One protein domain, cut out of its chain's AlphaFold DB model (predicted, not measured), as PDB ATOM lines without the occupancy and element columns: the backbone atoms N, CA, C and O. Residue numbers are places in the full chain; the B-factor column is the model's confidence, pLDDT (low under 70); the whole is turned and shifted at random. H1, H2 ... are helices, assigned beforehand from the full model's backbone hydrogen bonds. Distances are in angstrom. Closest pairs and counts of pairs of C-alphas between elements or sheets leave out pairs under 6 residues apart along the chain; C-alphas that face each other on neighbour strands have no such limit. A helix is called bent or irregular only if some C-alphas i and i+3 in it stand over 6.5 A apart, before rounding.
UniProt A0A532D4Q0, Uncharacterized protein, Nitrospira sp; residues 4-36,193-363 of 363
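This is residues 4 to 36 and 193 to 363 of the 363 residues of an uncharacterized protein of Nitrospira sp (UniProt A0A532D4Q0). Look first for one long helix, H1, running through the middle of a flat body, with H2, H3, H4a, H5, H6 and the beginning of H7 packed round it and the hairpin of H4b and H5 on one side. The far end of H7, residues 352 to 362, sticks out as an arm, and at the other end of the longest axis a loop, residues 297 to 306, sticks out too. The printed part has 204 residues with seven named helices, H1 to H7 in order, and no named strand, so the class is all helix. It is only just loose, close to compact, with a radius of gyration of the C-alphas of 20.1 A and spans of 81 by 48 by 24 A.

Find C-alpha 4 at (164.781, 185.959, 254.454); from there H1 runs 44.9 A to residue 34. After the cut come H2, residues 193 to 205, and H3, residues 210 to 219. H4, residues 221 to 249, was assigned as one helix by its hydrogen bonds but is bent: C-alphas 233 and 236 are 7.3 A apart. Its arms are H4a, residues 221 to 233, and H4b, residues 236 to 249. H5, residues 260 to 279, is 28.5 A long, and H6 holds residues 317 to 327. H7 runs 48.0 A from residue 330 to C-alpha 362 at (156.543, 209.012, 260.805).

Begin at H1, the hub, which touches six other helices. With residues 5 to 15 alone it touches H4a, closest at the C-alphas of Val 9 and Ser 224, 5.1 A, at a steep tilt of 57 degrees. H7 touches H1 at a shallow tilt of 19 degrees, opposite ways, with the C-alphas of Ser 21 and Ser 330 closest, 5.0 A. Residues 24 to 29 of H1 alone touch H2, where the C-alphas of Ala 28 and Gly 194 are closest, 4.7 A. H6 touches H3 about perpendicular, at 78 degrees, with the C-alphas of Ile 211 and Gly 318 closest, 5.0 A. H4b and H5 form a helical hairpin, closest at the C-alphas of Phe 245 and Ser 264, 5.3 A; their shallow tilt is 34 degrees, only just short of steep. H1, H4b, H5 and H7 form a bundle, a group of helices set roughly along one another, though H5 and H7 are apart. Each O i to N i+4 pair is within hydrogen-bond range in H1, H3, H4a, H4b, H6 and H7; in H2 it is 7 of 9 and in H5 15 of 16.

The C-alphas of Arg 302 and Ala 363 are the two farthest apart, 81.2 A. Residues 37 to 192 are not printed, and C-alphas 36 and 193 are 13.2 A apart across that cut. The link from H5 to H6, residues 280 to 316, is long. The mean pLDDT of the printed part is 75.3; look for values under 70 at residues 249 to 262 and 275 to 313, among others.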
ATOM      1  N   LEU A   4     163.438 186.006 253.876       87.44
ATOM      2  CA  LEU A   4     164.781 185.959 254.454       87.44
ATOM      3  C   LEU A   4     165.045 184.673 255.260       87.44
ATOM      4  O   LEU A   4     166.168 184.182 255.262       87.44
ATOM      5  N   HIS A   5     164.019 184.108 255.908       89.25
ATOM      6  CA  HIS A   5     164.137 182.844 256.644       89.25
ATOM      7  C   HIS A   5     164.425 181.687 255.688       89.25
ATOM      8  O   HIS A   5     165.433 181.008 255.834       89.25
ATOM      9  N   TYR A   6     163.608 181.526 254.642       91.88
ATOM     10  CA  TYR A   6     163.832 180.492 253.627       91.88
ATOM     11  C   TYR A   6     165.193 180.618 252.944       91.88
ATOM     12  O   TYR A   6     165.836 179.611 252.655       91.88
ATOM     13  N   LEU A   7     165.659 181.845 252.719       92.88
ATOM     14  CA  LEU A   7     166.981 182.066 252.156       92.88
ATOM     15  C   LEU A   7     168.092 181.601 253.107       92.88
ATOM     16  O   LEU A   7     169.011 180.918 252.664       92.88
ATOM     17  N   ASN A   8     167.981 181.883 254.410       92.44
ATOM     18  CA  ASN A   8     168.918 181.368 255.413       92.44
ATOM     19  C   ASN A   8     168.905 179.830 255.472       92.44
ATOM     20  O   ASN A   8     169.967 179.215 255.564       92.44
ATOM     21  N   VAL A   9     167.725 179.205 255.375       93.50
ATOM     22  CA  VAL A   9     167.569 177.740 255.312       93.50
ATOM     23  C   VAL A   9     168.313 177.169 254.107       93.50
ATOM     24  O   VAL A   9     169.107 176.243 254.259       93.50
ATOM     25  N   LEU A  10     168.107 177.742 252.919       94.44
ATOM     26  CA  LEU A  10     168.759 177.277 251.696       94.44
ATOM     27  C   LEU A  10     170.278 177.485 251.725       94.44
ATOM     28  O   LEU A  10     171.015 176.609 251.264       94.44
ATOM     29  N   ILE A  11     170.757 178.603 252.284       92.88
ATOM     30  CA  ILE A  11     172.192 178.861 252.482       92.88
ATOM     31  C   ILE A  11     172.787 177.807 253.417       92.88
ATOM     32  O   ILE A  11     173.769 177.163 253.054       92.88
ATOM     33  N   GLY A  12     172.168 177.572 254.578       90.88
ATOM     34  CA  GLY A  12     172.628 176.559 255.529       90.88
ATOM     35  C   GLY A  12     172.650 175.155 254.925       90.88
ATOM     36  O   GLY A  12     173.648 174.447 255.038       90.88
ATOM     37  N   PHE A  13     171.593 174.777 254.206       93.12
ATOM     38  CA  PHE A  13     171.510 173.489 253.518       93.12
ATOM     39  C   PHE A  13     172.610 173.330 252.460       93.12
ATOM     40  O   PHE A  13     173.309 172.317 252.423       93.12
ATOM     41  N   SER A  14     172.810 174.355 251.632       93.81
ATOM     42  CA  SER A  14     173.824 174.335 250.572       93.81
ATOM     43  C   SER A  14     175.242 174.310 251.127       93.81
ATOM     44  O   SER A  14     176.108 173.670 250.536       93.81
ATOM     45  N   LEU A  15     175.483 174.953 252.276       91.00
ATOM     46  CA  LEU A  15     176.760 174.868 252.978       91.00
ATOM     47  C   LEU A  15     177.054 173.426 253.407       91.00
ATOM     48  O   LEU A  15     178.143 172.924 253.141       91.00
ATOM     49  N   VAL A  16     176.089 172.736 254.022       89.25
ATOM     50  CA  VAL A  16     176.278 171.336 254.438       89.25
ATOM     51  C   VAL A  16     176.555 170.440 253.230       89.25
ATOM     52  O   VAL A  16     177.502 169.653 253.253       89.25
ATOM     53  N   MET A  17     175.795 170.602 252.143       92.44
ATOM     54  CA  MET A  17     176.014 169.832 250.914       92.44
ATOM     55  C   MET A  17     177.371 170.132 250.263       92.44
ATOM     56  O   MET A  17     178.036 169.212 249.779       92.44
ATOM     57  N   LEU A  18     177.829 171.388 250.301       90.62
ATOM     58  CA  LEU A  18     179.166 171.771 249.847       90.62
ATOM     59  C   LEU A  18     180.254 171.058 250.657       90.62
ATOM     60  O   LEU A  18     181.160 170.469 250.067       90.62
ATOM     61  N   LEU A  19     180.159 171.076 251.988       87.06
ATOM     62  CA  LEU A  19     181.136 170.441 252.876       87.06
ATOM     63  C   LEU A  19     181.206 168.928 252.645       87.06
ATOM     64  O   LEU A  19     182.297 168.388 252.447       87.06
ATOM     65  N   LEU A  20     180.055 168.255 252.560       86.75
ATOM     66  CA  LEU A  20     179.989 166.828 252.227       86.75
ATOM     67  C   LEU A  20     180.601 166.533 250.849       86.75
ATOM     68  O   LEU A  20     181.341 165.561 250.682       86.75
ATOM     69  N   SER A  21     180.362 167.399 249.862       88.88
ATOM     70  CA  SER A  21     180.941 167.265 248.517       88.88
ATOM     71  C   SER A  21     182.462 167.443 248.510       88.88
ATOM     72  O   SER A  21     183.172 166.747 247.783       88.88
ATOM     73  N   ILE A  22     182.995 168.354 249.328       86.00
ATOM     74  CA  ILE A  22     184.441 168.565 249.475       86.00
ATOM     75  C   ILE A  22     185.097 167.339 250.117       86.00
ATOM     76  O   ILE A  22     186.072 166.813 249.577       86.00
ATOM     77  N   VAL A  23     184.540 166.850 251.229       83.19
ATOM     78  CA  VAL A  23     185.075 165.687 251.957       83.19
ATOM     79  C   VAL A  23     185.083 164.445 251.070       83.19
ATOM     80  O   VAL A  23     186.083 163.728 251.010       83.19
ATOM     81  N   THR A  24     184.001 164.207 250.331       83.06
ATOM     82  CA  THR A  24     183.906 163.051 249.431       83.06
ATOM     83  C   THR A  24     184.859 163.155 248.244       83.06
ATOM     84  O   THR A  24     185.511 162.168 247.905       83.06
ATOM     85  N   THR A  25     185.033 164.349 247.668       82.12
ATOM     86  CA  THR A  25     186.036 164.589 246.615       82.12
ATOM     87  C   THR A  25     187.451 164.301 247.124       82.12
ATOM     88  O   THR A  25     188.230 163.629 246.448       82.12
ATOM     89  N   PHE A  26     187.783 164.755 248.334       78.56
ATOM     90  CA  PHE A  26     189.090 164.509 248.946       78.56
ATOM     91  C   PHE A  26     189.326 163.018 249.233       78.56
ATOM     92  O   PHE A  26     190.406 162.491 248.953       78.56
ATOM     93  N   ALA A  27     188.315 162.311 249.747       79.06
ATOM     94  CA  ALA A  27     188.385 160.869 249.970       79.06
ATOM     95  C   ALA A  27     188.606 160.106 248.652       79.06
ATOM     96  O   ALA A  27     189.470 159.232 248.578       79.06
ATOM     97  N   ALA A  28     187.893 160.494 247.589       78.81
ATOM     98  CA  ALA A  28     188.056 159.919 246.258       78.81
ATOM     99  C   ALA A  28     189.472 160.117 245.716       78.81
ATOM    100  O   ALA A  28     190.089 159.167 245.240       78.81
ATOM    101  N   GLN A  29     190.021 161.327 245.840       72.25
ATOM    102  CA  GLN A  29     191.392 161.610 245.420       72.25
ATOM    103  C   GLN A  29     192.424 160.839 246.237       72.25
ATOM    104  O   GLN A  29     193.377 160.311 245.671       72.25
ATOM    105  N   THR A  30     192.213 160.717 247.548       72.75
ATOM    106  CA  THR A  30     193.082 159.920 248.419       72.75
ATOM    107  C   THR A  30     193.108 158.462 247.954       72.75
ATOM    108  O   THR A  30     194.179 157.872 247.841       72.75
ATOM    109  N   TRP A  31     191.959 157.896 247.571       73.31
ATOM    110  CA  TRP A  31     191.922 156.576 246.945       73.31
ATOM    111  C   TRP A  31     192.561 156.519 245.566       73.31
ATOM    112  O   TRP A  31     193.322 155.592 245.319       73.31
ATOM    113  N   VAL A  32     192.343 157.491 244.686       69.50
ATOM    114  CA  VAL A  32     193.029 157.535 243.383       69.50
ATOM    115  C   VAL A  32     194.555 157.520 243.559       69.50
ATOM    116  O   VAL A  32     195.250 156.778 242.860       69.50
ATOM    117  N   LEU A  33     195.074 158.273 244.537       65.62
ATOM    118  CA  LEU A  33     196.495 158.287 244.890       65.62
ATOM    119  C   LEU A  33     196.965 156.938 245.448       65.62
ATOM    120  O   LEU A  33     198.012 156.438 245.038       65.62
ATOM    121  N   ILE A  34     196.181 156.324 246.338       63.94
ATOM    122  CA  ILE A  34     196.516 155.039 246.966       63.94
ATOM    123  C   ILE A  34     196.470 153.883 245.961       63.94
ATOM    124  O   ILE A  34     197.346 153.022 245.981       63.94
ATOM    125  N   PHE A  35     195.516 153.883 245.032       66.12
ATOM    126  CA  PHE A  35     195.420 152.870 243.980       66.12
ATOM    127  C   PHE A  35     196.401 153.098 242.820       66.12
ATOM    128  O   PHE A  35     196.436 152.277 241.899       66.12
ATOM    129  N   LYS A  36     197.190 154.188 242.847       64.56
ATOM    130  CA  LYS A  36     198.154 154.582 241.803       64.56
ATOM    131  C   LYS A  36     197.602 154.400 240.382       64.56
ATOM    132  O   LYS A  36     198.331 154.016 239.465       64.56
ATOM    133  N   LEU A 193     184.649 156.840 241.181       78.69
ATOM    134  CA  LEU A 193     185.068 156.418 242.509       78.69
ATOM    135  C   LEU A 193     184.504 157.340 243.596       78.69
ATOM    136  O   LEU A 193     184.078 156.856 244.637       78.69
ATOM    137  N   GLY A 194     184.450 158.653 243.348       78.81
ATOM    138  CA  GLY A 194     183.801 159.604 244.246       78.81
ATOM    139  C   GLY A 194     182.351 159.231 244.516       78.81
ATOM    140  O   GLY A 194     181.985 159.033 245.671       78.81
ATOM    141  N   ILE A 195     181.554 159.017 243.467       82.50
ATOM    142  CA  ILE A 195     180.154 158.584 243.598       82.50
ATOM    143  C   ILE A 195     180.059 157.267 244.378       82.50
ATOM    144  O   ILE A 195     179.242 157.149 245.292       82.50
ATOM    145  N   LEU A 196     180.930 156.301 244.085       82.88
ATOM    146  CA  LEU A 196     180.916 154.995 244.741       82.88
ATOM    147  C   LEU A 196     181.298 155.066 246.231       82.88
ATOM    148  O   LEU A 196     180.753 154.317 247.039       82.88
ATOM    149  N   LEU A 197     182.203 155.971 246.613       81.25
ATOM    150  CA  LEU A 197     182.648 156.154 248.000       81.25
ATOM    151  C   LEU A 197     181.723 157.041 248.829       81.25
ATOM    152  O   LEU A 197     181.689 156.899 250.050       81.25
ATOM    153  N   THR A 198     180.980 157.950 248.197       82.56
ATOM    154  CA  THR A 198     180.057 158.846 248.911       82.56
ATOM    155  C   THR A 198     179.003 158.066 249.696       82.56
ATOM    156  O   THR A 198     178.745 158.392 250.850       82.56
ATOM    157  N   LEU A 199     178.453 156.991 249.125       82.75
ATOM    158  CA  LEU A 199     177.417 156.183 249.766       82.75
ATOM    159  C   LEU A 199     177.891 155.505 251.070       82.75
ATOM    160  O   LEU A 199     177.252 155.718 252.100       82.75
ATOM    161  N   PRO A 200     179.001 154.739 251.107       81.06
ATOM    162  CA  PRO A 200     179.503 154.177 252.360       81.06
ATOM    163  C   PRO A 200     179.976 155.253 253.346       81.06
ATOM    164  O   PRO A 200     179.817 155.069 254.550       81.06
ATOM    165  N   LEU A 201     180.506 156.391 252.873       80.75
ATOM    166  CA  LEU A 201     180.822 157.532 253.741       80.75
ATOM    167  C   LEU A 201     179.572 158.050 254.465       80.75
ATOM    168  O   LEU A 201     179.619 158.234 255.681       80.75
ATOM    169  N   LEU A 202     178.462 158.222 253.743       79.06
ATOM    170  CA  LEU A 202     177.189 158.661 254.315       79.06
ATOM    171  C   LEU A 202     176.584 157.605 255.250       79.06
ATOM    172  O   LEU A 202     176.145 157.932 256.341       79.06
ATOM    173  N   LEU A 203     176.601 156.324 254.879       78.19
ATOM    174  CA  LEU A 203     175.963 155.273 255.688       78.19
ATOM    175  C   LEU A 203     176.713 154.932 256.983       78.19
ATOM    176  O   LEU A 203     176.105 154.386 257.905       78.19
ATOM    177  N   ILE A 204     178.023 155.190 257.038       73.12
ATOM    178  CA  ILE A 204     178.890 154.736 258.137       73.12
ATOM    179  C   ILE A 204     179.406 155.904 258.972       73.12
ATOM    180  O   ILE A 204     179.332 155.852 260.195       73.12
ATOM    181  N   ASN A 205     179.948 156.943 258.331       75.62
ATOM    182  CA  ASN A 205     180.624 158.028 259.047       75.62
ATOM    183  C   ASN A 205     179.708 159.228 259.282       75.62
ATOM    184  O   ASN A 205     179.811 159.871 260.321       75.62
ATOM    185  N   TRP A 206     178.839 159.547 258.318       77.81
ATOM    186  CA  TRP A 206     178.040 160.769 258.360       77.81
ATOM    187  C   TRP A 206     176.633 160.551 257.791       77.81
ATOM    188  O   TRP A 206     176.374 160.936 256.647       77.81
ATOM    189  N   PRO A 207     175.709 159.939 258.558       79.50
ATOM    190  CA  PRO A 207     174.339 159.702 258.108       79.50
ATOM    191  C   PRO A 207     173.564 161.021 258.070       79.50
ATOM    192  O   PRO A 207     172.792 161.347 258.966       79.50
ATOM    193  N   VAL A 208     173.812 161.814 257.028       82.75
ATOM    194  CA  VAL A 208     173.094 163.059 256.770       82.75
ATOM    195  C   VAL A 208     171.876 162.737 255.925       82.75
ATOM    196  O   VAL A 208     171.984 162.458 254.730       82.75
ATOM    197  N   ASP A 209     170.706 162.796 256.546       87.88
ATOM    198  CA  ASP A 209     169.430 162.744 255.848       87.88
ATOM    199  C   ASP A 209     169.060 164.164 255.389       87.88
ATOM    200  O   ASP A 209     168.856 165.068 256.198       87.88
ATOM    201  N   SER A 210     169.038 164.387 254.072       90.44
ATOM    202  CA  SER A 210     168.787 165.711 253.490       90.44
ATOM    203  C   SER A 210     167.388 166.254 253.793       90.44
ATOM    204  O   SER A 210     167.229 167.470 253.906       90.44
ATOM    205  N   ILE A 211     166.390 165.379 253.944       90.44
ATOM    206  CA  ILE A 211     165.000 165.761 254.215       90.44
ATOM    207  C   ILE A 211     164.886 166.225 255.665       90.44
ATOM    208  O   ILE A 211     164.369 167.310 255.930       90.44
ATOM    209  N   ASP A 212     165.428 165.438 256.591       88.44
ATOM    210  CA  ASP A 212     165.483 165.771 258.016       88.44
ATOM    211  C   ASP A 212     166.339 167.023 258.271       88.44
ATOM    212  O   ASP A 212     165.932 167.918 259.012       88.44
ATOM    213  N   LEU A 213     167.481 167.163 257.588       88.56
ATOM    214  CA  LEU A 213     168.302 168.374 257.644       88.56
ATOM    215  C   LEU A 213     167.510 169.613 257.204       88.56
ATOM    216  O   LEU A 213     167.541 170.641 257.883       88.56
ATOM    217  N   PHE A 214     166.807 169.527 256.073       90.81
ATOM    218  CA  PHE A 214     166.019 170.643 255.561       90.81
ATOM    219  C   PHE A 214     164.870 171.009 256.510       90.81
ATOM    220  O   PHE A 214     164.679 172.188 256.813       90.81
ATOM    221  N   ASP A 215     164.141 170.017 257.026       90.94
ATOM    222  CA  ASP A 215     163.048 170.225 257.982       90.94
ATOM    223  C   ASP A 215     163.543 170.875 259.284       90.94
ATOM    224  O   ASP A 215     162.941 171.831 259.781       90.94
ATOM    225  N   ARG A 216     164.700 170.446 259.799       86.75
ATOM    226  CA  ARG A 216     165.324 171.046 260.989       86.75
ATOM    227  C   ARG A 216     165.756 172.483 260.772       86.75
ATOM    228  O   ARG A 216     165.449 173.332 261.604       86.75
ATOM    229  N   LEU A 217     166.429 172.774 259.659       89.12
ATOM    230  CA  LEU A 217     166.812 174.146 259.321       89.12
ATOM    231  C   LEU A 217     165.579 175.040 259.166       89.12
ATOM    232  O   LEU A 217     165.596 176.195 259.586       89.12
ATOM    233  N   ASN A 218     164.496 174.502 258.600       91.81
ATOM    234  CA  ASN A 218     163.244 175.228 258.445       91.81
ATOM    235  C   ASN A 218     162.551 175.513 259.790       91.81
ATOM    236  O   ASN A 218     161.984 176.596 259.955       91.81
ATOM    237  N   LYS A 219     162.618 174.579 260.747       90.31
ATOM    238  CA  LYS A 219     162.060 174.732 262.102       90.31
ATOM    239  C   LYS A 219     162.897 175.659 262.990       90.31
ATOM    240  O   LYS A 219     162.322 176.452 263.734       90.31
ATOM    241  N   ASP A 220     164.227 175.605 262.899       88.12
ATOM    242  CA  ASP A 220     165.136 176.414 263.717       88.12
ATOM    243  C   ASP A 220     165.672 177.647 262.958       88.12
ATOM    244  O   ASP A 220     166.661 177.616 262.213       88.12
ATOM    245  N   GLN A 221     165.011 178.786 263.180       88.69
ATOM    246  CA  GLN A 221     165.387 180.070 262.576       88.69
ATOM    247  C   GLN A 221     166.732 180.601 263.088       88.69
ATOM    248  O   GLN A 221     167.441 181.307 262.370       88.69
ATOM    249  N   ILE A 222     167.091 180.281 264.334       86.81
ATOM    250  CA  ILE A 222     168.329 180.759 264.953       86.81
ATOM    251  C   ILE A 222     169.507 180.000 264.346       86.81
ATOM    252  O   ILE A 222     170.517 180.609 263.987       86.81
ATOM    253  N   LEU A 223     169.369 178.684 264.195       85.00
ATOM    254  CA  LEU A 223     170.377 177.827 263.581       85.00
ATOM    255  C   LEU A 223     170.628 178.197 262.117       85.00
ATOM    256  O   LEU A 223     171.775 178.414 261.725       85.00
ATOM    257  N   SER A 224     169.566 178.325 261.318       87.12
ATOM    258  CA  SER A 224     169.683 178.710 259.906       87.12
ATOM    259  C   SER A 224     170.312 180.099 259.736       87.12
ATOM    260  O   SER A 224     171.174 180.280 258.875       87.12
ATOM    261  N   ALA A 225     169.973 181.071 260.591       87.38
ATOM    262  CA  ALA A 225     170.610 182.388 260.580       87.38
ATOM    263  C   ALA A 225     172.103 182.330 260.954       87.38
ATOM    264  O   ALA A 225     172.922 182.959 260.282       87.38
ATOM    265  N   LYS A 226     172.475 181.554 261.984       87.50
ATOM    266  CA  LYS A 226     173.881 181.358 262.382       87.50
ATOM    267  C   LYS A 226     174.709 180.742 261.257       87.50
ATOM    268  O   LYS A 226     175.801 181.231 260.981       87.50
ATOM    269  N   LEU A 227     174.181 179.719 260.585       85.38
ATOM    270  CA  LEU A 227     174.834 179.092 259.434       85.38
ATOM    271  C   LEU A 227     174.996 180.059 258.266       85.38
ATOM    272  O   LEU A 227     176.061 180.099 257.655       85.38
ATOM    273  N   ALA A 228     173.974 180.860 257.968       87.56
ATOM    274  CA  ALA A 228     174.052 181.840 256.893       87.56
ATOM    275  C   ALA A 228     175.147 182.889 257.160       87.56
ATOM    276  O   ALA A 228     175.974 183.149 256.288       87.56
ATOM    277  N   THR A 229     175.230 183.411 258.386       86.56
ATOM    278  CA  THR A 229     176.298 184.342 258.790       86.56
ATOM    279  C   THR A 229     177.675 183.674 258.790       86.56
ATOM    280  O   THR A 229     178.642 184.250 258.301       86.56
ATOM    281  N   ALA A 230     177.784 182.436 259.283       85.12
ATOM    282  CA  ALA A 230     179.031 181.678 259.220       85.12
ATOM    283  C   ALA A 230     179.485 181.442 257.771       85.12
ATOM    284  O   ALA A 230     180.682 181.497 257.489       85.12
ATOM    285  N   THR A 231     178.538 181.220 256.855       86.50
ATOM    286  CA  THR A 231     178.818 181.082 255.424       86.50
ATOM    287  C   THR A 231     179.376 182.385 254.866       86.50
ATOM    288  O   THR A 231     180.431 182.357 254.255       86.50
ATOM    289  N   GLU A 232     178.745 183.532 255.124       87.69
ATOM    290  CA  GLU A 232     179.232 184.837 254.641       87.69
ATOM    291  C   GLU A 232     180.661 185.145 255.092       87.69
ATOM    292  O   GLU A 232     181.483 185.573 254.283       87.69
ATOM    293  N   THR A 233     180.976 184.871 256.357       87.81
ATOM    294  CA  THR A 233     182.308 185.136 256.913       87.81
ATOM    295  C   THR A 233     183.387 184.231 256.311       87.81
ATOM    296  O   THR A 233     184.511 184.674 256.092       87.81
ATOM    297  N   ASN A 234     183.066 182.962 256.046       85.44
ATOM    298  CA  ASN A 234     184.061 181.939 255.706       85.44
ATOM    299  C   ASN A 234     184.051 181.517 254.225       85.44
ATOM    300  O   ASN A 234     184.969 180.835 253.776       85.44
ATOM    301  N   LEU A 235     183.048 181.910 253.436       86.25
ATOM    302  CA  LEU A 235     182.980 181.558 252.016       86.25
ATOM    303  C   LEU A 235     184.180 182.084 251.209       86.25
ATOM    304  O   LEU A 235     184.695 181.312 250.403       86.25
ATOM    305  N   PRO A 236     184.691 183.319 251.414       86.88
ATOM    306  CA  PRO A 236     185.825 183.812 250.631       86.88
ATOM    307  C   PRO A 236     187.103 182.984 250.819       86.88
ATOM    308  O   PRO A 236     187.822 182.725 249.853       86.88
ATOM    309  N   SER A 237     187.385 182.534 252.048       84.44
ATOM    310  CA  SER A 237     188.557 181.695 252.332       84.44
ATOM    311  C   SER A 237     188.394 180.293 251.748       84.44
ATOM    312  O   SER A 237     189.331 179.770 251.142       84.44
ATOM    313  N   LEU A 238     187.193 179.718 251.854       83.19
ATOM    314  CA  LEU A 238     186.879 178.418 251.272       83.19
ATOM    315  C   LEU A 238     186.931 178.452 249.740       83.19
ATOM    316  O   LEU A 238     187.481 177.539 249.131       83.19
ATOM    317  N   GLN A 239     186.419 179.512 249.116       86.94
ATOM    318  CA  GLN A 239     186.463 179.686 247.668       86.94
ATOM    319  C   GLN A 239     187.897 179.836 247.163       86.94
ATOM    320  O   GLN A 239     188.278 179.159 246.214       86.94
ATOM    321  N   LYS A 240     188.727 180.631 247.846       86.88
ATOM    322  CA  LYS A 240     190.148 180.744 247.503       86.88
ATOM    323  C   LYS A 240     190.860 179.387 247.571       86.88
ATOM    324  O   LYS A 240     191.547 179.017 246.621       86.88
ATOM    325  N   ALA A 241     190.667 178.633 248.656       83.62
ATOM    326  CA  ALA A 241     191.251 177.298 248.805       83.62
ATOM    327  C   ALA A 241     190.739 176.319 247.733       83.62
ATOM    328  O   ALA A 241     191.497 175.500 247.212       83.62
ATOM    329  N   TYR A 242     189.458 176.421 247.376       84.38
ATOM    330  CA  TYR A 242     188.841 175.611 246.333       84.38
ATOM    331  C   TYR A 242     189.405 175.909 244.939       84.38
ATOM    332  O   TYR A 242     189.732 174.981 244.200       84.38
ATOM    333  N   ASP A 243     189.565 177.185 244.592       85.44
ATOM    334  CA  ASP A 243     190.101 177.614 243.300       85.44
ATOM    335  C   ASP A 243     191.575 177.210 243.141       85.44
ATOM    336  O   ASP A 243     191.992 176.764 242.070       85.44
ATOM    337  N   GLU A 244     192.374 177.316 244.207       81.69
ATOM    338  CA  GLU A 244     193.761 176.828 244.236       81.69
ATOM    339  C   GLU A 244     193.830 175.311 244.025       81.69
ATOM    340  O   GLU A 244     194.622 174.819 243.218       81.69
ATOM    341  N   PHE A 245     192.944 174.569 244.688       79.12
ATOM    342  CA  PHE A 245     192.836 173.127 244.525       79.12
ATOM    343  C   PHE A 245     192.395 172.721 243.108       79.12
ATOM    344  O   PHE A 245     192.978 171.804 242.526       79.12
ATOM    345  N   GLN A 246     191.415 173.414 242.513       78.31
ATOM    346  CA  GLN A 246     191.002 173.162 241.126       78.31
ATOM    347  C   GLN A 246     192.138 173.424 240.136       78.31
ATOM    348  O   GLN A 246     192.399 172.580 239.280       78.31
ATOM    349  N   LYS A 247     192.859 174.544 240.279       77.25
ATOM    350  CA  LYS A 247     194.025 174.852 239.433       77.25
ATOM    351  C   LYS A 247     195.070 173.746 239.485       77.25
ATOM    352  O   LYS A 247     195.652 173.409 238.454       77.25
ATOM    353  N   CYS A 248     195.286 173.179 240.669       72.00
ATOM    354  CA  CYS A 248     196.227 172.087 240.835       72.00
ATOM    355  C   CYS A 248     195.729 170.783 240.199       72.00
ATOM    356  O   CYS A 248     196.475 170.114 239.486       72.00
ATOM    357  N   ARG A 249     194.447 170.448 240.386       67.62
ATOM    358  CA  ARG A 249     193.825 169.274 239.757       67.62
ATOM    359  C   ARG A 249     193.890 169.333 238.230       67.62
ATOM    360  O   ARG A 249     194.165 168.319 237.599       67.62
ATOM    361  N   ASP A 250     193.657 170.507 237.655       67.25
ATOM    362  CA  ASP A 250     193.638 170.711 236.206       67.25
ATOM    363  C   ASP A 250     195.059 170.863 235.613       67.25
ATOM    364  O   ASP A 250     195.205 171.195 234.440       67.25
ATOM    365  N   GLY A 251     196.116 170.644 236.412       60.53
ATOM    366  CA  GLY A 251     197.510 170.662 235.953       60.53
ATOM    367  C   GLY A 251     198.047 172.050 235.587       60.53
ATOM    368  O   GLY A 251     199.097 172.150 234.964       60.53
ATOM    369  N   LYS A 252     197.356 173.130 235.975       55.31
ATOM    370  CA  LYS A 252     197.703 174.519 235.616       55.31
ATOM    371  C   LYS A 252     198.641 175.200 236.621       55.31
ATOM    372  O   LYS A 252     198.800 176.420 236.584       55.31
ATOM    373  N   THR A 253     199.226 174.454 237.555       47.94
ATOM    374  CA  THR A 253     200.128 175.000 238.581       47.94
ATOM    375  C   THR A 253     201.589 174.970 238.147       47.94
ATOM    376  O   THR A 253     202.059 173.982 237.590       47.94
ATOM    377  N   SER A 254     202.298 176.060 238.454       40.91
ATOM    378  CA  SER A 254     203.734 176.245 238.210       40.91
ATOM    379  C   SER A 254     204.583 175.132 238.865       40.91
ATOM    380  O   SER A 254     204.277 174.748 239.998       40.91
ATOM    381  N   PRO A 255     205.641 174.626 238.198       44.88
ATOM    382  CA  PRO A 255     206.455 173.482 238.640       44.88
ATOM    383  C   PRO A 255     207.305 173.697 239.911       44.88
ATOM    384  O   PRO A 255     207.946 172.755 240.367       44.88
ATOM    385  N   ASP A 256     207.312 174.895 240.502       42.69
ATOM    386  CA  ASP A 256     208.310 175.299 241.510       42.69
ATOM    387  C   ASP A 256     207.975 174.984 242.981       42.69
ATOM    388  O   ASP A 256     208.742 175.319 243.884       42.69
ATOM    389  N   VAL A 257     206.851 174.322 243.277       42.66
ATOM    390  CA  VAL A 257     206.465 173.995 244.664       42.66
ATOM    391  C   VAL A 257     206.384 172.479 244.845       42.66
ATOM    392  O   VAL A 257     205.787 171.774 244.035       42.66
ATOM    393  N   LYS A 258     206.974 171.952 245.929       45.28
ATOM    394  CA  LYS A 258     206.781 170.554 246.352       45.28
ATOM    395  C   LYS A 258     205.310 170.346 246.740       45.28
ATOM    396  O   LYS A 258     204.860 170.875 247.747       45.28
ATOM    397  N   ASP A 259     204.595 169.578 245.919       59.88
ATOM    398  CA  ASP A 259     203.208 169.114 246.095       59.88
ATOM    399  C   ASP A 259     202.155 170.204 246.460       59.88
ATOM    400  O   ASP A 259     201.413 170.062 247.436       59.88
ATOM    401  N   PRO A 260     201.984 171.264 245.637       60.12
ATOM    402  CA  PRO A 260     200.968 172.311 245.832       60.12
ATOM    403  C   PRO A 260     199.534 171.763 245.928       60.12
ATOM    404  O   PRO A 260     198.678 172.357 246.585       60.12
ATOM    405  N   CYS A 261     199.262 170.605 245.323       63.56
ATOM    406  CA  CYS A 261     197.962 169.927 245.398       63.56
ATOM    407  C   CYS A 261     197.692 169.348 246.787       63.56
ATOM    408  O   CYS A 261     196.555 169.355 247.254       63.56
ATOM    409  N   GLU A 262     198.726 168.835 247.454       66.56
ATOM    410  CA  GLU A 262     198.581 168.265 248.790       66.56
ATOM    411  C   GLU A 262     198.372 169.382 249.812       66.56
ATOM    412  O   GLU A 262     197.473 169.294 250.644       66.56
ATOM    413  N   GLN A 263     199.121 170.480 249.684       70.19
ATOM    414  CA  GLN A 263     198.975 171.642 250.557       70.19
ATOM    415  C   GLN A 263     197.621 172.349 250.374       70.19
ATOM    416  O   GLN A 263     196.954 172.650 251.364       70.19
ATOM    417  N   SER A 264     197.174 172.569 249.130       69.44
ATOM    418  CA  SER A 264     195.842 173.141 248.853       69.44
ATOM    419  C   SER A 264     194.714 172.202 249.289       69.44
ATOM    420  O   SER A 264     193.737 172.649 249.887       69.44
ATOM    421  N   GLY A 265     194.874 170.889 249.098       68.94
ATOM    422  CA  GLY A 265     193.948 169.881 249.614       68.94
ATOM    423  C   GLY A 265     193.873 169.868 251.145       68.94
ATOM    424  O   GLY A 265     192.782 169.788 251.708       68.94
ATOM    425  N   GLN A 266     195.007 170.007 251.838       75.19
ATOM    426  CA  GLN A 266     195.057 170.122 253.298       75.19
ATOM    427  C   GLN A 266     194.430 171.429 253.793       75.19
ATOM    428  O   GLN A 266     193.702 171.408 254.785       75.19
ATOM    429  N   ALA A 267     194.653 172.549 253.099       73.38
ATOM    430  CA  ALA A 267     194.018 173.827 253.408       73.38
ATOM    431  C   ALA A 267     192.494 173.757 253.230       73.38
ATOM    432  O   ALA A 267     191.757 174.193 254.112       73.38
ATOM    433  N   LEU A 268     192.021 173.134 252.147       74.88
ATOM    434  CA  LEU A 268     190.598 172.913 251.894       74.88
ATOM    435  C   LEU A 268     189.977 171.982 252.943       74.88
ATOM    436  O   LEU A 268     188.900 172.268 253.461       74.88
ATOM    437  N   LYS A 269     190.672 170.899 253.314       73.56
ATOM    438  CA  LYS A 269     190.248 169.995 254.390       73.56
ATOM    439  C   LYS A 269     190.187 170.713 255.734       73.56
ATOM    440  O   LYS A 269     189.234 170.516 256.476       73.56
ATOM    441  N   LYS A 270     191.184 171.543 256.050       76.75
ATOM    442  CA  LYS A 270     191.202 172.341 257.276       76.75
ATOM    443  C   LYS A 270     190.031 173.321 257.295       76.75
ATOM    444  O   LYS A 270     189.270 173.298 258.248       76.75
ATOM    445  N   ALA A 271     189.819 174.079 256.219       70.75
ATOM    446  CA  ALA A 271     188.684 174.994 256.101       70.75
ATOM    447  C   ALA A 271     187.335 174.264 256.238       70.75
ATOM    448  O   ALA A 271     186.442 174.735 256.937       70.75
ATOM    449  N   ALA A 272     187.201 173.082 255.626       69.56
ATOM    450  CA  ALA A 272     186.009 172.254 255.759       69.56
ATOM    451  C   ALA A 272     185.826 171.724 257.190       69.56
ATOM    452  O   ALA A 272     184.712 171.735 257.701       69.56
ATOM    453  N   ASN A 273     186.900 171.293 257.856       71.25
ATOM    454  CA  ASN A 273     186.863 170.829 259.242       71.25
ATOM    455  C   ASN A 273     186.517 171.961 260.216       71.25
ATOM    456  O   ASN A 273     185.665 171.768 261.077       71.25
ATOM    457  N   ASP A 274     187.120 173.136 260.049       70.12
ATOM    458  CA  ASP A 274     186.846 174.326 260.859       70.12
ATOM    459  C   ASP A 274     185.368 174.749 260.700       70.12
ATOM    460  O   ASP A 274     184.701 175.106 261.670       70.12
ATOM    461  N   MET A 275     184.803 174.611 259.492       66.62
ATOM    462  CA  MET A 275     183.367 174.803 259.251       66.62
ATOM    463  C   MET A 275     182.487 173.674 259.806       66.62
ATOM    464  O   MET A 275     181.382 173.941 260.274       66.62
ATOM    465  N   MET A 276     182.939 172.419 259.788       65.62
ATOM    466  CA  MET A 276     182.200 171.300 260.386       65.62
ATOM    467  C   MET A 276     182.168 171.387 261.917       65.62
ATOM    468  O   MET A 276     181.149 171.044 262.509       65.62
ATOM    469  N   GLN A 277     183.205 171.941 262.557       66.94
ATOM    470  CA  GLN A 277     183.196 172.247 263.995       66.94
ATOM    471  C   GLN A 277     182.142 173.304 264.365       66.94
ATOM    472  O   GLN A 277     181.560 173.238 265.445       66.94
ATOM    473  N   LEU A 278     181.801 174.225 263.452       59.31
ATOM    474  CA  LEU A 278     180.643 175.117 263.632       59.31
ATOM    475  C   LEU A 278     179.305 174.352 263.586       59.31
ATOM    476  O   LEU A 278     178.323 174.809 264.169       59.31
ATOM    477  N   GLY A 279     179.262 173.187 262.928       52.56
ATOM    478  CA  GLY A 279     178.118 172.266 262.888       52.56
ATOM    479  C   GLY A 279     178.037 171.293 264.075       52.56
ATOM    480  O   GLY A 279     176.948 170.819 264.395       52.56
ATOM    481  N   GLU A 280     179.148 171.043 264.781       53.16
ATOM    482  CA  GLU A 280     179.172 170.323 266.072       53.16
ATOM    483  C   GLU A 280     178.530 171.120 267.221       53.16
ATOM    484  O   GLU A 280     178.354 170.605 268.330       53.16
ATOM    485  N   VAL A 281     178.088 172.353 266.955       49.03
ATOM    486  CA  VAL A 281     177.159 173.099 267.809       49.03
ATOM    487  C   VAL A 281     175.788 172.400 267.765       49.03
ATOM    488  O   VAL A 281     174.878 172.831 267.072       49.03
ATOM    489  N   LYS A 282     175.690 171.266 268.478       47.97
ATOM    490  CA  LYS A 282     174.509 170.449 268.822       47.97
ATOM    491  C   LYS A 282     173.323 170.552 267.849       47.97
ATOM    492  O   LYS A 282     172.481 171.432 267.987       47.97
ATOM    493  N   GLY A 283     173.185 169.561 266.964       55.91
ATOM    494  CA  GLY A 283     171.902 169.246 266.316       55.91
ATOM    495  C   GLY A 283     171.914 169.175 264.790       55.91
ATOM    496  O   GLY A 283     170.965 168.640 264.219       55.91
ATOM    497  N   LEU A 284     172.981 169.625 264.114       59.78
ATOM    498  CA  LEU A 284     173.011 169.656 262.644       59.78
ATOM    499  C   LEU A 284     172.960 168.264 262.003       59.78
ATOM    500  O   LEU A 284     172.315 168.065 260.980       59.78
ATOM    501  N   PHE A 285     173.607 167.294 262.645       62.09
ATOM    502  CA  PHE A 285     173.669 165.902 262.194       62.09
ATOM    503  C   PHE A 285     172.731 164.974 262.987       62.09
ATOM    504  O   PHE A 285     172.719 163.767 262.776       62.09
ATOM    505  N   GLY A 286     171.889 165.559 263.851       50.47
ATOM    506  CA  GLY A 286     170.863 164.882 264.652       50.47
ATOM    507  C   GLY A 286     171.325 164.302 265.974       50.47
ATOM    508  O   GLY A 286     172.495 164.008 266.164       50.47
ATOM    509  N   GLU A 287     170.376 164.099 266.890       46.38
ATOM    510  CA  GLU A 287     170.588 163.307 268.115       46.38
ATOM    511  C   GLU A 287     170.907 161.836 267.811       46.38
ATOM    512  O   GLU A 287     171.473 161.139 268.647       46.38
ATOM    513  N   ASN A 288     170.629 161.397 266.581       46.00
ATOM    514  CA  ASN A 288     171.053 160.106 266.058       46.00
ATOM    515  C   ASN A 288     172.510 160.100 265.562       46.00
ATOM    516  O   ASN A 288     172.929 159.072 265.037       46.00
ATOM    517  N   THR A 289     173.314 161.170 265.730       46.34
ATOM    518  CA  THR A 289     174.776 160.984 265.714       46.34
ATOM    519  C   THR A 289     175.107 160.107 266.907       46.34
ATOM    520  O   THR A 289     174.984 160.557 268.053       46.34
ATOM    521  N   PRO A 290     175.453 158.837 266.702       45.34
ATOM    522  CA  PRO A 290     175.299 157.889 267.767       45.34
ATOM    523  C   PRO A 290     176.531 158.061 268.645       45.34
ATOM    524  O   PRO A 290     177.623 157.614 268.303       45.34
ATOM    525  N   LYS A 291     176.332 158.620 269.840       41.59
ATOM    526  CA  LYS A 291     177.205 158.327 270.987       41.59
ATOM    527  C   LYS A 291     177.329 156.806 271.239       41.59
ATOM    528  O   LYS A 291     178.163 156.394 272.033       41.59
ATOM    529  N   GLU A 292     176.554 155.981 270.527       41.31
ATOM    530  CA  GLU A 292     176.588 154.518 270.514       41.31
ATOM    531  C   GLU A 292     177.226 153.867 269.262       41.31
ATOM    532  O   GLU A 292     177.332 152.642 269.224       41.31
ATOM    533  N   LEU A 293     177.708 154.609 268.248       45.53
ATOM    534  CA  LEU A 293     178.409 154.021 267.087       45.53
ATOM    535  C   LEU A 293     179.893 153.877 267.433       45.53
ATOM    536  O   LEU A 293     180.787 154.467 266.831       45.53
ATOM    537  N   ALA A 294     180.161 153.086 268.465       39.38
ATOM    538  CA  ALA A 294     181.502 152.670 268.822       39.38
ATOM    539  C   ALA A 294     182.015 151.652 267.788       39.38
ATOM    540  O   ALA A 294     182.089 150.456 268.062       39.38
ATOM    541  N   CYS A 295     182.388 152.104 266.587       45.75
ATOM    542  CA  CYS A 295     183.191 151.280 265.687       45.75
ATOM    543  C   CYS A 295     184.619 151.235 266.275       45.75
ATOM    544  O   CYS A 295     185.476 152.064 265.970       45.75
ATOM    545  N   LYS A 296     184.875 150.283 267.183       37.31
ATOM    546  CA  LYS A 296     186.243 149.896 267.557       37.31
ATOM    547  C   LYS A 296     186.904 149.364 266.290       37.31
ATOM    548  O   LYS A 296     186.461 148.357 265.756       37.31
ATOM    549  N   ILE A 297     187.942 150.039 265.810       37.97
ATOM    550  CA  ILE A 297     188.797 149.540 264.731       37.97
ATOM    551  C   ILE A 297     189.867 148.664 265.402       37.97
ATOM    552  O   ILE A 297     190.777 149.226 266.017       37.97
ATOM    553  N   PRO A 298     189.791 147.319 265.366       35.53
ATOM    554  CA  PRO A 298     190.900 146.494 265.815       35.53
ATOM    555  C   PRO A 298     192.019 146.604 264.777       35.53
ATOM    556  O   PRO A 298     191.935 146.078 263.667       35.53
ATOM    557  N   ILE A 299     193.067 147.342 265.123       39.09
ATOM    558  CA  ILE A 299     194.311 147.334 264.365       39.09
ATOM    559  C   ILE A 299     195.041 146.046 264.786       39.09
ATOM    560  O   ILE A 299     195.380 145.905 265.956       39.09
ATOM    561  N   VAL A 300     195.289 145.152 263.818       42.16
ATOM    562  CA  VAL A 300     196.134 143.931 263.890       42.16
ATOM    563  C   VAL A 300     195.449 142.643 264.406       42.16
ATOM    564  O   VAL A 300     195.426 142.385 265.600       42.16
ATOM    565  N   ASP A 301     194.880 141.828 263.497       36.75
ATOM    566  CA  ASP A 301     195.412 140.503 263.073       36.75
ATOM    567  C   ASP A 301     194.371 139.638 262.301       36.75
ATOM    568  O   ASP A 301     193.566 138.925 262.889       36.75
ATOM    569  N   ARG A 302     194.484 139.629 260.956       34.28
ATOM    570  CA  ARG A 302     193.863 138.702 259.960       34.28
ATOM    571  C   ARG A 302     192.312 138.662 259.850       34.28
ATOM    572  O   ARG A 302     191.600 139.191 260.686       34.28
ATOM    573  N   PRO A 303     191.764 138.000 258.810       36.72
ATOM    574  CA  PRO A 303     191.719 138.391 257.402       36.72
ATOM    575  C   PRO A 303     190.312 138.903 257.004       36.72
ATOM    576  O   PRO A 303     189.332 138.197 257.167       36.72
ATOM    577  N   ILE A 304     190.238 140.124 256.462       46.97
ATOM    578  CA  ILE A 304     189.145 140.738 255.666       46.97
ATOM    579  C   ILE A 304     187.737 140.087 255.780       46.97
ATOM    580  O   ILE A 304     187.368 139.271 254.936       46.97
ATOM    581  N   PRO A 305     186.889 140.604 256.693       38.28
ATOM    582  CA  PRO A 305     185.456 140.795 256.466       38.28
ATOM    583  C   PRO A 305     185.093 142.236 256.878       38.28
ATOM    584  O   PRO A 305     184.799 142.533 258.033       38.28
ATOM    585  N   PHE A 306     185.206 143.188 255.949       42.00
ATOM    586  CA  PHE A 306     185.350 144.618 256.278       42.00
ATOM    587  C   PHE A 306     184.102 145.332 256.855       42.00
ATOM    588  O   PHE A 306     184.189 146.526 257.120       42.00
ATOM    589  N   PHE A 307     182.948 144.675 257.068       43.97
ATOM    590  CA  PHE A 307     181.704 145.386 257.436       43.97
ATOM    591  C   PHE A 307     180.674 144.609 258.284       43.97
ATOM    592  O   PHE A 307     179.475 144.843 258.112       43.97
ATOM    593  N   GLU A 308     181.066 143.705 259.184       41.53
ATOM    594  CA  GLU A 308     180.063 142.938 259.957       41.53
ATOM    595  C   GLU A 308     179.558 143.604 261.252       41.53
ATOM    596  O   GLU A 308     178.529 143.182 261.763       41.53
ATOM    597  N   HIS A 309     180.202 144.653 261.782       41.88
ATOM    598  CA  HIS A 309     179.911 145.106 263.160       41.88
ATOM    599  C   HIS A 309     179.531 146.586 263.354       41.88
ATOM    600  O   HIS A 309     179.374 147.016 264.494       41.88
ATOM    601  N   CYS A 310     179.317 147.375 262.299       46.94
ATOM    602  CA  CYS A 310     178.712 148.706 262.464       46.94
ATOM    603  C   CYS A 310     177.208 148.599 262.136       46.94
ATOM    604  O   CYS A 310     176.855 148.171 261.035       46.94
ATOM    605  N   LYS A 311     176.323 148.966 263.085       50.31
ATOM    606  CA  LYS A 311     174.887 149.183 262.817       50.31
ATOM    607  C   LYS A 311     174.799 150.229 261.703       50.31
ATOM    608  O   LYS A 311     175.019 151.410 261.955       50.31
ATOM    609  N   ARG A 312     174.585 149.787 260.462       54.50
ATOM    610  CA  ARG A 312     174.450 150.686 259.311       54.50
ATOM    611  C   ARG A 312     173.176 151.496 259.497       54.50
ATOM    612  O   ARG A 312     172.157 150.930 259.888       54.50
ATOM    613  N   ALA A 313     173.227 152.788 259.190       60.25
ATOM    614  CA  ALA A 313     171.998 153.523 258.942       60.25
ATOM    615  C   ALA A 313     171.234 152.808 257.816       60.25
ATOM    616  O   ALA A 313     171.838 152.395 256.819       60.25
ATOM    617  N   GLU A 314     169.929 152.606 257.984       70.81
ATOM    618  CA  GLU A 314     169.094 152.128 256.885       70.81
ATOM    619  C   GLU A 314     169.139 153.158 255.753       70.81
ATOM    620  O   GLU A 314     169.246 154.361 256.000       70.81
ATOM    621  N   LEU A 315     169.092 152.696 254.502       75.88
ATOM    622  CA  LEU A 315     169.057 153.585 253.347       75.88
ATOM    623  C   LEU A 315     167.688 154.280 253.293       75.88
ATOM    624  O   LEU A 315     166.778 153.831 252.599       75.88
ATOM    625  N   THR A 316     167.533 155.364 254.052       84.69
ATOM    626  CA  THR A 316     166.328 156.195 254.015       84.69
ATOM    627  C   THR A 316     166.244 156.936 252.682       84.69
ATOM    628  O   THR A 316     167.253 157.180 252.007       84.69
ATOM    629  N   SER A 317     165.033 157.346 252.299       87.25
ATOM    630  CA  SER A 317     164.825 158.195 251.120       87.25
ATOM    631  C   SER A 317     165.645 159.485 251.202       87.25
ATOM    632  O   SER A 317     166.195 159.924 250.195       87.25
ATOM    633  N   GLY A 318     165.802 160.059 252.395       86.50
ATOM    634  CA  GLY A 318     166.581 161.271 252.591       86.50
ATOM    635  C   GLY A 318     168.093 161.077 252.480       86.50
ATOM    636  O   GLY A 318     168.751 161.952 251.917       86.50
ATOM    637  N   ILE A 319     168.650 159.933 252.903       87.06
ATOM    638  CA  ILE A 319     170.061 159.579 252.645       87.06
ATOM    639  C   ILE A 319     170.293 159.332 251.151       87.06
ATOM    640  O   ILE A 319     171.305 159.769 250.603       87.06
ATOM    641  N   PHE A 320     169.354 158.675 250.466       88.38
ATOM    642  CA  PHE A 320     169.441 158.478 249.019       88.38
ATOM    643  C   PHE A 320     169.428 159.814 248.259       88.38
ATOM    644  O   PHE A 320     170.248 160.029 247.365       88.38
ATOM    645  N   VAL A 321     168.565 160.754 248.660       91.56
ATOM    646  CA  VAL A 321     168.574 162.120 248.115       91.56
ATOM    647  C   VAL A 321     169.892 162.828 248.442       91.56
ATOM    648  O   VAL A 321     170.473 163.435 247.545       91.56
ATOM    649  N   THR A 322     170.432 162.697 249.660       90.75
ATOM    650  CA  THR A 322     171.758 163.243 250.007       90.75
ATOM    651  C   THR A 322     172.845 162.699 249.087       90.75
ATOM    652  O   THR A 322     173.666 163.468 248.597       90.75
ATOM    653  N   TRP A 323     172.846 161.394 248.806       91.50
ATOM    654  CA  TRP A 323     173.819 160.770 247.911       91.50
ATOM    655  C   TRP A 323     173.787 161.392 246.506       91.50
ATOM    656  O   TRP A 323     174.830 161.785 245.980       91.50
ATOM    657  N   ILE A 324     172.589 161.586 245.942       91.12
ATOM    658  CA  ILE A 324     172.410 162.269 244.652       91.12
ATOM    659  C   ILE A 324     172.896 163.723 244.735       91.12
ATOM    660  O   ILE A 324     173.647 164.178 243.875       91.12
ATOM    661  N   LEU A 325     172.512 164.457 245.779       93.00
ATOM    662  CA  LEU A 325     172.866 165.868 245.956       93.00
ATOM    663  C   LEU A 325     174.375 166.088 246.113       93.00
ATOM    664  O   LEU A 325     174.929 167.020 245.529       93.00
ATOM    665  N   VAL A 326     175.060 165.216 246.847       90.62
ATOM    666  CA  VAL A 326     176.518 165.260 247.006       90.62
ATOM    667  C   VAL A 326     177.224 164.895 245.693       90.62
ATOM    668  O   VAL A 326     178.269 165.466 245.378       90.62
ATOM    669  N   SER A 327     176.633 164.021 244.869       88.75
ATOM    670  CA  SER A 327     177.190 163.661 243.554       88.75
ATOM    671  C   SER A 327     177.230 164.824 242.548       88.75
ATOM    672  O   SER A 327     178.055 164.800 241.635       88.75
ATOM    673  N   LEU A 328     176.420 165.879 242.747       90.50
ATOM    674  CA  LEU A 328     176.486 167.119 241.953       90.50
ATOM    675  C   LEU A 328     177.837 167.840 242.105       90.50
ATOM    676  O   LEU A 328     178.244 168.605 241.230       90.50
ATOM    677  N   GLY A 329     178.549 167.566 243.201       88.69
ATOM    678  CA  GLY A 329     179.897 168.047 243.444       88.69
ATOM    679  C   GLY A 329     179.970 169.466 244.006       88.69
ATOM    680  O   GLY A 329     179.035 170.265 243.969       88.69
ATOM    681  N   SER A 330     181.146 169.795 244.531       89.06
ATOM    682  CA  SER A 330     181.415 171.049 245.246       89.06
ATOM    683  C   SER A 330     181.268 172.302 244.378       89.06
ATOM    684  O   SER A 330     180.809 173.326 244.876       89.06
ATOM    685  N   ALA A 331     181.585 172.228 243.081       89.62
ATOM    686  CA  ALA A 331     181.471 173.367 242.165       89.62
ATOM    687  C   ALA A 331     180.024 173.874 242.050       89.62
ATOM    688  O   ALA A 331     179.782 175.081 242.063       89.62
ATOM    689  N   PHE A 332     179.061 172.949 241.974       93.75
ATOM    690  CA  PHE A 332     177.640 173.277 241.910       93.75
ATOM    691  C   PHE A 332     177.190 174.017 243.176       93.75
ATOM    692  O   PHE A 332     176.636 175.114 243.090       93.75
ATOM    693  N   TRP A 333     177.488 173.451 244.349       94.38
ATOM    694  CA  TRP A 333     177.074 174.018 245.633       94.38
ATOM    695  C   TRP A 333     177.739 175.362 245.935       94.38
ATOM    696  O   TRP A 333     177.075 176.271 246.428       94.38
ATOM    697  N   LEU A 334     179.014 175.533 245.571       91.31
ATOM    698  CA  LEU A 334     179.719 176.810 245.694       91.31
ATOM    699  C   LEU A 334     179.084 177.890 244.801       91.31
ATOM    700  O   LEU A 334     178.855 179.018 245.237       91.31
ATOM    701  N   GLY A 335     178.748 177.540 243.555       92.38
ATOM    702  CA  GLY A 335     178.046 178.439 242.637       92.38
ATOM    703  C   GLY A 335     176.650 178.825 243.136       92.38
ATOM    704  O   GLY A 335     176.256 179.987 243.035       92.38
ATOM    705  N   LEU A 336     175.912 177.869 243.709       93.94
ATOM    706  CA  LEU A 336     174.591 178.110 244.290       93.94
ATOM    707  C   LEU A 336     174.668 179.027 245.521       93.94
ATOM    708  O   LEU A 336     173.901 179.985 245.613       93.94
ATOM    709  N   LEU A 337     175.622 178.788 246.427       92.44
ATOM    710  CA  LEU A 337     175.842 179.619 247.615       92.44
ATOM    711  C   LEU A 337     176.133 181.074 247.258       92.44
ATOM    712  O   LEU A 337     175.495 181.968 247.809       92.44
ATOM    713  N   ASN A 338     177.022 181.316 246.294       91.56
ATOM    714  CA  ASN A 338     177.337 182.670 245.833       91.56
ATOM    715  C   ASN A 338     176.093 183.425 245.347       91.56
ATOM    716  O   ASN A 338     175.880 184.582 245.710       91.56
ATOM    717  N   LYS A 339     175.225 182.757 244.576       93.69
ATOM    718  CA  LYS A 339     173.964 183.353 244.113       93.69
ATOM    719  C   LYS A 339     173.024 183.673 245.277       93.69
ATOM    720  O   LYS A 339     172.424 184.743 245.296       93.69
ATOM    721  N   MET A 340     172.907 182.775 246.255       92.69
ATOM    722  CA  MET A 340     172.009 182.979 247.395       92.69
ATOM    723  C   MET A 340     172.493 184.061 248.362       92.69
ATOM    724  O   MET A 340     171.671 184.836 248.847       92.69
ATOM    725  N   LEU A 341     173.803 184.176 248.590       90.38
ATOM    726  CA  LEU A 341     174.370 185.284 249.361       90.38
ATOM    727  C   LEU A 341     174.175 186.631 248.657       90.38
ATOM    728  O   LEU A 341     173.794 187.609 249.301       90.38
ATOM    729  N   GLY A 342     174.344 186.668 247.329       89.44
ATOM    730  CA  GLY A 342     174.025 187.846 246.522       89.44
ATOM    731  C   GLY A 342     172.578 188.300 246.740       89.44
ATOM    732  O   GLY A 342     172.342 189.434 247.162       89.44
ATOM    733  N   LEU A 343     171.619 187.379 246.586       91.38
ATOM    734  CA  LEU A 343     170.197 187.645 246.829       91.38
ATOM    735  C   LEU A 343     169.910 188.093 248.270       91.38
ATOM    736  O   LEU A 343     169.085 188.983 248.479       91.38
ATOM    737  N   ARG A 344     170.593 187.516 249.268       88.94
ATOM    738  CA  ARG A 344     170.419 187.882 250.685       88.94
ATOM    739  C   ARG A 344     170.836 189.321 250.931       88.94
ATOM    740  O   ARG A 344     170.081 190.059 251.562       88.94
ATOM    741  N   SER A 345     171.986 189.717 250.388       89.12
ATOM    742  CA  SER A 345     172.521 191.072 250.522       89.12
ATOM    743  C   SER A 345     171.650 192.128 249.831       89.12
ATOM    744  O   SER A 345     171.493 193.240 250.333       89.12
ATOM    745  N   GLU A 346     171.035 191.797 248.692       90.50
ATOM    746  CA  GLU A 346     170.108 192.704 248.011       90.50
ATOM    747  C   GLU A 346     168.785 192.840 248.768       90.50
ATOM    748  O   GLU A 346     168.245 193.941 248.901       90.50
ATOM    749  N   LEU A 347     168.254 191.725 249.277       89.19
ATOM    750  CA  LEU A 347     167.019 191.718 250.054       89.19
ATOM    751  C   LEU A 347     167.180 192.451 251.389       89.19
ATOM    752  O   LEU A 347     166.271 193.188 251.771       89.19
ATOM    753  N   SER A 348     168.317 192.301 252.080       85.62
ATOM    754  CA  SER A 348     168.585 193.029 253.326       85.62
ATOM    755  C   SER A 348     168.650 194.537 253.087       85.62
ATOM    756  O   SER A 348     167.927 195.274 253.753       85.62
ATOM    757  N   LYS A 349     169.384 194.986 252.057       88.75
ATOM    758  CA  LYS A 349     169.446 196.404 251.658       88.75
ATOM    759  C   LYS A 349     168.066 196.979 251.340       88.75
ATOM    760  O   LYS A 349     167.728 198.073 251.783       88.75
ATOM    761  N   LYS A 350     167.235 196.241 250.594       90.44
ATOM    762  CA  LYS A 350     165.861 196.672 250.277       90.44
ATOM    763  C   LYS A 350     164.988 196.778 251.527       90.44
ATOM    764  O   LYS A 350     164.190 197.707 251.633       90.44
ATOM    765  N   LEU A 351     165.121 195.841 252.466       88.56
ATOM    766  CA  LEU A 351     164.379 195.871 253.727       88.56
ATOM    767  C   LEU A 351     164.829 197.021 254.634       88.56
ATOM    768  O   LEU A 351     163.980 197.646 255.264       88.56
ATOM    769  N   GLU A 352     166.127 197.320 254.684       88.38
ATOM    770  CA  GLU A 352     166.685 198.465 255.415       88.38
ATOM    771  C   GLU A 352     166.191 199.791 254.831       88.38
ATOM    772  O   GLU A 352     165.583 200.575 255.556       88.38
ATOM    773  N   ALA A 353     166.286 199.975 253.512       89.06
ATOM    774  CA  ALA A 353     165.764 201.165 252.836       89.06
ATOM    775  C   ALA A 353     164.253 201.361 253.074       89.06
ATOM    776  O   ALA A 353     163.780 202.476 253.293       89.06
ATOM    777  N   GLN A 354     163.468 200.276 253.088       88.75
ATOM    778  CA  GLN A 354     162.046 200.352 253.434       88.75
ATOM    779  C   GLN A 354     161.803 200.727 254.900       88.75
ATOM    780  O   GLN A 354     160.805 201.387 255.192       88.75
ATOM    781  N   ARG A 355     162.660 200.294 255.833       87.31
ATOM    782  CA  ARG A 355     162.561 200.684 257.248       87.31
ATOM    783  C   ARG A 355     162.899 202.161 257.427       87.31
ATOM    784  O   ARG A 355     162.139 202.854 258.094       87.31
ATOM    785  N   GLU A 356     163.950 202.649 256.779       90.94
ATOM    786  CA  GLU A 356     164.330 204.069 256.787       90.94
ATOM    787  C   GLU A 356     163.244 204.955 256.166       90.94
ATOM    788  O   GLU A 356     162.872 205.980 256.736       90.94
ATOM    789  N   PHE A 357     162.641 204.529 255.050       89.25
ATOM    790  CA  PHE A 357     161.512 205.237 254.438       89.25
ATOM    791  C   PHE A 357     160.280 205.310 255.358       89.25
ATOM    792  O   PHE A 357     159.557 206.304 255.371       89.25
ATOM    793  N   ARG A 358     160.018 204.260 256.146       87.94
ATOM    794  CA  ARG A 358     158.928 204.277 257.139       87.94
ATOM    795  C   ARG A 358     159.258 205.180 258.324       87.94
ATOM    796  O   ARG A 358     158.380 205.915 258.755       87.94
ATOM    797  N   ALA A 359     160.500 205.153 258.808       87.00
ATOM    798  CA  ALA A 359     160.957 206.009 259.901       87.00
ATOM    799  C   ALA A 359     160.896 207.499 259.524       87.00
ATOM    800  O   ALA A 359     160.436 208.313 260.314       87.00
ATOM    801  N   THR A 360     161.273 207.846 258.290       87.00
ATOM    802  CA  THR A 360     161.234 209.227 257.771       87.00
ATOM    803  C   THR A 360     159.833 209.743 257.443       87.00
ATOM    804  O   THR A 360     159.651 210.949 257.375       87.00
ATOM    805  N   ARG A 361     158.834 208.872 257.243       81.88
ATOM    806  CA  ARG A 361     157.424 209.278 257.064       81.88
ATOM    807  C   ARG A 361     156.643 209.444 258.371       81.88
ATOM    808  O   ARG A 361     155.510 209.917 258.326       81.88
ATOM    809  N   GLN A 362     157.182 208.954 259.484       76.31
ATOM    810  CA  GLN A 362     156.543 209.012 260.805       76.31
ATOM    811  C   GLN A 362     157.159 210.081 261.720       76.31
ATOM    812  O   GLN A 362     156.586 210.357 262.774       76.31
ATOM    813  N   ALA A 363     158.296 210.652 261.318       55.59
ATOM    814  CA  ALA A 363     158.840 211.905 261.831       55.59
ATOM    815  C   ALA A 363     158.300 213.067 260.991       55.59
ATOM    816  O   ALA A 363     158.079 214.147 261.581       55.59
TER     817      ALA A 363